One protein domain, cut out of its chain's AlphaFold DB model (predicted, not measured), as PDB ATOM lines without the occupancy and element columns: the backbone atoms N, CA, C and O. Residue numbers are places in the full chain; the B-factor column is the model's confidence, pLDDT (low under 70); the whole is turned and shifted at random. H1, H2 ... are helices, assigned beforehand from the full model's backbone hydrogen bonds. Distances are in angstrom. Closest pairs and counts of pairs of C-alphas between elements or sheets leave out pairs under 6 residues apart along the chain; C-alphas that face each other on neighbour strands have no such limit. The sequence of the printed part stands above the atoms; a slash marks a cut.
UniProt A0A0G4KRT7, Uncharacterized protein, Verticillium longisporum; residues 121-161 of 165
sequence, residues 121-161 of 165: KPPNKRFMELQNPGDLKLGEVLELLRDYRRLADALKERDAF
ATOM      1  N   LYS A 121     137.420 126.513 142.188       76.56
ATOM      2  CA  LYS A 121     137.377 125.064 142.025       76.56
ATOM      3  C   LYS A 121     138.781 124.587 141.646       76.56
ATOM      4  O   LYS A 121     139.412 125.239 140.805       76.56
ATOM      5  N   PRO A 122     139.258 123.479 142.236       81.31
ATOM      6  CA  PRO A 122     140.592 122.970 141.958       81.31
ATOM      7  C   PRO A 122     140.785 122.718 140.451       81.31
ATOM      8  O   PRO A 122     139.799 122.468 139.739       81.31
ATOM      9  N   PRO A 123     142.027 122.821 139.950       85.56
ATOM     10  CA  PRO A 123     142.333 122.523 138.558       85.56
ATOM     11  C   PRO A 123     142.039 121.051 138.253       85.56
ATOM     12  O   PRO A 123     142.127 120.188 139.134       85.56
ATOM     13  N   ASN A 124     141.685 120.756 137.002       86.19
ATOM     14  CA  ASN A 124     141.480 119.378 136.579       86.19
ATOM     15  C   ASN A 124     142.804 118.591 136.664       86.19
ATOM     16  O   ASN A 124     143.801 118.940 136.028       86.19
ATOM     17  N   LYS A 125     142.797 117.510 137.458       88.12
ATOM     18  CA  LYS A 125     143.965 116.657 137.734       88.12
ATOM     19  C   LYS A 125     144.564 116.051 136.470       88.12
ATOM     20  O   LYS A 125     145.780 115.922 136.377       88.12
ATOM     21  N   ARG A 126     143.729 115.772 135.464       86.88
ATOM     22  CA  ARG A 126     144.155 115.195 134.183       86.88
ATOM     23  C   ARG A 126     145.240 116.062 133.527       86.88
ATOM     24  O   ARG A 126     146.224 115.525 133.031       86.88
ATOM     25  N   PHE A 127     145.090 117.388 133.563       87.88
ATOM     26  CA  PHE A 127     146.050 118.334 132.974       87.88
ATOM     27  C   PHE A 127     147.292 118.573 133.834       87.88
ATOM     28  O   PHE A 127     148.274 119.101 133.331       87.88
ATOM     29  N   MET A 128     147.260 118.181 135.108       88.62
ATOM     30  CA  MET A 128     148.420 118.246 136.002       88.62
ATOM     31  C   MET A 128     149.299 116.999 135.903       88.62
ATOM     32  O   MET A 128     150.507 117.083 136.080       88.62
ATOM     33  N   GLU A 129     148.702 115.848 135.603       88.62
ATOM     34  CA  GLU A 129     149.405 114.565 135.475       88.62
ATOM     35  C   GLU A 129     149.939 114.317 134.051       88.62
ATOM     36  O   GLU A 129     150.738 113.410 133.823       88.62
ATOM     37  N   LEU A 130     149.511 115.129 133.080       88.00
ATOM     38  CA  LEU A 130     149.977 115.087 131.695       88.00
ATOM     39  C   LEU A 130     151.451 115.498 131.596       88.00
ATOM     40  O   LEU A 130     151.784 116.671 131.737       88.00
ATOM     41  N   GLN A 131     152.328 114.537 131.296       85.00
ATOM     42  CA  GLN A 131     153.744 114.812 131.025       85.00
ATOM     43  C   GLN A 131     153.996 115.244 129.577       85.00
ATOM     44  O   GLN A 131     154.810 116.134 129.345       85.00
ATOM     45  N   ASN A 132     153.300 114.640 128.605       87.19
ATOM     46  CA  ASN A 132     153.505 114.933 127.189       87.19
ATOM     47  C   ASN A 132     152.293 115.645 126.576       87.19
ATOM     48  O   ASN A 132     151.162 115.179 126.724       87.19
ATOM     49  N   PRO A 133     152.506 116.713 125.785       83.62
ATOM     50  CA  PRO A 133     151.416 117.408 125.101       83.62
ATOM     51  C   PRO A 133     150.773 116.562 123.990       83.62
ATOM     52  O   PRO A 133     149.658 116.851 123.573       83.62
ATOM     53  N   GLY A 134     151.458 115.515 123.512       87.88
ATOM     54  CA  GLY A 134     150.940 114.593 122.496       87.88
ATOM     55  C   GLY A 134     149.857 113.637 123.004       87.88
ATOM     56  O   GLY A 134     149.094 113.107 122.201       87.88
ATOM     57  N   ASP A 135     149.743 113.457 124.323       88.31
ATOM     58  CA  ASP A 135     148.747 112.571 124.939       88.31
ATOM     59  C   ASP A 135     147.375 113.252 125.112       88.31
ATOM     60  O   ASP A 135     146.435 112.644 125.635       88.31
ATOM     61  N   LEU A 136     147.253 114.522 124.702       91.75
ATOM     62  CA  LEU A 136     146.009 115.288 124.705       91.75
ATOM     63  C   LEU A 136     145.182 114.999 123.455       91.75
ATOM     64  O   LEU A 136     145.603 115.223 122.318       91.75
ATOM     65  N   LYS A 137     143.937 114.580 123.665       92.38
ATOM     66  CA  LYS A 137     142.946 114.478 122.590       92.38
ATOM     67  C   LYS A 137     142.366 115.855 122.281       92.38
ATOM     68  O   LYS A 137     142.216 116.689 123.166       92.38
ATOM     69  N   LEU A 138     141.917 116.067 121.043       88.19
ATOM     70  CA  LEU A 138     141.337 117.349 120.614       88.19
ATOM     71  C   LEU A 138     140.161 117.811 121.505       88.19
ATOM     72  O   LEU A 138     140.023 118.997 121.787       88.19
ATOM     73  N   GLY A 139     139.343 116.873 121.998       88.75
ATOM     74  CA  GLY A 139     138.269 117.172 122.952       88.75
ATOM     75  C   GLY A 139     138.773 117.623 124.329       88.75
ATOM     76  O   GLY A 139     138.189 118.519 124.929       88.75
ATOM     77  N   GLU A 140     139.890 117.062 124.794       91.12
ATOM     78  CA  GLU A 140     140.525 117.437 126.063       91.12
ATOM     79  C   GLU A 140     141.234 118.791 125.956       91.12
ATOM     80  O   GLU A 140     141.248 119.547 126.918       91.12
ATOM     81  N   VAL A 141     141.759 119.148 124.779       91.94
ATOM     82  CA  VAL A 141     142.320 120.487 124.525       91.94
ATOM     83  C   VAL A 141     141.244 121.565 124.678       91.94
ATOM     84  O   VAL A 141     141.491 122.612 125.275       91.94
ATOM     85  N   LEU A 142     140.025 121.317 124.188       92.19
ATOM     86  CA  LEU A 142     138.908 122.249 124.385       92.19
ATOM     87  C   LEU A 142     138.539 122.392 125.865       92.19
ATOM     88  O   LEU A 142     138.236 123.495 126.319       92.19
ATOM     89  N   GLU A 143     138.564 121.292 126.614       92.69
ATOM     90  CA  GLU A 143     138.317 121.301 128.055       92.69
ATOM     91  C   GLU A 143     139.421 122.049 128.815       92.69
ATOM     92  O   GLU A 143     139.110 122.908 129.638       92.69
ATOM     93  N   LEU A 144     140.689 121.827 128.462       93.44
ATOM     94  CA  LEU A 144     141.843 122.543 129.007       93.44
ATOM     95  C   LEU A 144     141.713 124.055 128.809       93.44
ATOM     96  O   LEU A 144     141.903 124.821 129.751       93.44
ATOM     97  N   LEU A 145     141.353 124.497 127.602       94.00
ATOM     98  CA  LEU A 145     141.177 125.921 127.304       94.00
ATOM     99  C   LEU A 145     140.022 126.546 128.100       94.00
ATOM    100  O   LEU A 145     140.120 127.695 128.537       94.00
ATOM    101  N   ARG A 146     138.930 125.801 128.305       93.00
ATOM    102  CA  ARG A 146     137.803 126.251 129.137       93.00
ATOM    103  C   ARG A 146     138.209 126.380 130.601       93.00
ATOM    104  O   ARG A 146     137.901 127.399 131.218       93.00
ATOM    105  N   ASP A 147     138.915 125.387 131.135       90.94
ATOM    106  CA  ASP A 147     139.382 125.406 132.521       90.94
ATOM    107  C   ASP A 147     140.440 126.493 132.748       90.94
ATOM    108  O   ASP A 147     140.390 127.186 133.764       90.94
ATOM    109  N   TYR A 148     141.324 126.729 131.776       92.25
ATOM    110  CA  TYR A 148     142.272 127.838 131.820       92.25
ATOM    111  C   TYR A 148     141.562 129.194 131.881       92.25
ATOM    112  O   TYR A 148     141.884 130.009 132.744       92.25
ATOM    113  N   ARG A 149     140.551 129.427 131.029       92.44
ATOM    114  CA  ARG A 149     139.766 130.673 131.065       92.44
ATOM    115  C   ARG A 149     139.080 130.856 132.423       92.44
ATOM    116  O   ARG A 149     139.220 131.911 133.027       92.44
ATOM    117  N   ARG A 150     138.438 129.803 132.943       92.81
ATOM    118  CA  ARG A 150     137.800 129.807 134.273       92.81
ATOM    119  C   ARG A 150     138.774 130.221 135.379       92.81
ATOM    120  O   ARG A 150     138.406 130.982 136.270       92.81
ATOM    121  N   LEU A 151     139.993 129.681 135.357       89.31
ATOM    122  CA  LEU A 151     141.020 129.985 136.354       89.31
ATOM    123  C   LEU A 151     141.566 131.405 136.192       89.31
ATOM    124  O   LEU A 151     141.701 132.107 137.188       89.31
ATOM    125  N   ALA A 152     141.843 131.835 134.961       90.06
ATOM    126  CA  ALA A 152     142.326 133.180 134.672       90.06
ATOM    127  C   ALA A 152     141.320 134.251 135.115       90.06
ATOM    128  O   ALA A 152     141.712 135.217 135.767       90.06
ATOM    129  N   ASP A 153     140.030 134.048 134.843       89.69
ATOM    130  CA  ASP A 153     138.970 134.966 135.264       89.69
ATOM    131  C   ASP A 153     138.887 135.048 136.795       89.69
ATOM    132  O   ASP A 153     138.877 136.137 137.364       89.69
ATOM    133  N   ALA A 154     138.943 133.908 137.486       87.44
ATOM    134  CA  ALA A 154     138.897 133.894 138.944       87.44
ATOM    135  C   ALA A 154     140.171 134.449 139.612       87.44
ATOM    136  O   ALA A 154     140.118 134.932 140.742       87.44
ATOM    137  N   LEU A 155     141.326 134.375 138.942       85.94
ATOM    138  CA  LEU A 155     142.557 135.043 139.379       85.94
ATOM    139  C   LEU A 155     142.496 136.553 139.127       85.94
ATOM    140  O   LEU A 155     142.989 137.324 139.949       85.94
ATOM    141  N   LYS A 156     141.850 136.977 138.037       85.81
ATOM    142  CA  LYS A 156     141.623 138.388 137.711       85.81
ATOM    143  C   LYS A 156     140.698 139.056 138.725       85.81
ATOM    144  O   LYS A 156     140.998 140.155 139.161       85.81
ATOM    145  N   GLU A 157     139.633 138.384 139.154       84.38
ATOM    146  CA  GLU A 157     138.744 138.868 140.227       84.38
ATOM    147  C   GLU A 157     139.452 139.068 141.578       84.38
ATOM    148  O   GLU A 157     138.920 139.723 142.469       84.38
ATOM    149  N   ARG A 158     140.635 138.469 141.748       82.50
ATOM    150  CA  ARG A 158     141.453 138.556 142.963       82.50
ATOM    151  C   ARG A 158     142.647 139.499 142.801       82.50
ATOM    152  O   ARG A 158     143.542 139.451 143.640       82.50
ATOM    153  N   ASP A 159     142.698 140.259 141.704       78.50
ATOM    154  CA  ASP A 159     143.801 141.156 141.335       78.50
ATOM    155  C   ASP A 159     145.184 140.481 141.387       78.50
ATOM    156  O   ASP A 159     146.219 141.113 141.588       78.50
ATOM    157  N   ALA A 160     145.231 139.163 141.152       80.31
ATOM    158  CA  ALA A 160     146.452 138.368 141.280       80.31
ATOM    159  C   ALA A 160     147.523 138.703 140.220       80.31
ATOM    160  O   ALA A 160     148.640 138.194 140.292       80.31
ATOM    161  N   PHE A 161     147.187 139.534 139.229       76.69
ATOM    162  CA  PHE A 161     148.065 139.922 138.126       76.69
ATOM    163  C   PHE A 161     148.689 141.321 138.289       76.69
ATOM    164  O   PHE A 161     149.561 141.666 137.496       76.69
TER     165      PHE A 161
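What this domain is: This is residues 121 to 161 of the 165 residues of an uncharacterized protein of Verticillium longisporum (UniProt A0A0G4KRT7). One long helix, H2, makes the length of this model, and the stretch before it folds back beside its first half with one short helical turn, H1, close to H2. The link from H1 swings out to Gly 134 before it enters H2, and a short tail follows H2. The printed part has 41 residues with two named helices, H1 then H2, and no named strand; the class is all helix. It is loose, with a radius of gyration of the C-alphas of 11.7 A, and only just elongated, spanning 33 by 17 by 17 A.

How they stand to each other: H1, residues 125 to 129, and H2, residues 138 to 156, are close but not clearly touching, with 1 pair of C-alphas within 8 A. Their closest C-alphas, those of Phe 127 and Leu 144, are 7.2 A apart. In both helices every O i to N i+4 pair is within hydrogen-bond range.

Where its parts are: H1 begins at C-alpha 125 (143.965, 116.657, 137.734) and measures 6.3 A. H2 runs 27.1 A from C-alpha 138 (141.337, 117.349, 120.614) to C-alpha 156 (141.623, 138.388, 137.711).

The domain as a whole: The C-alphas farthest apart, those of Gly 134 and Asp 159, are 33.3 A apart. The link from H1 to H2, 8 residues, is short. The printed part has no cut, and no printed residue is under 70 in pLDDT.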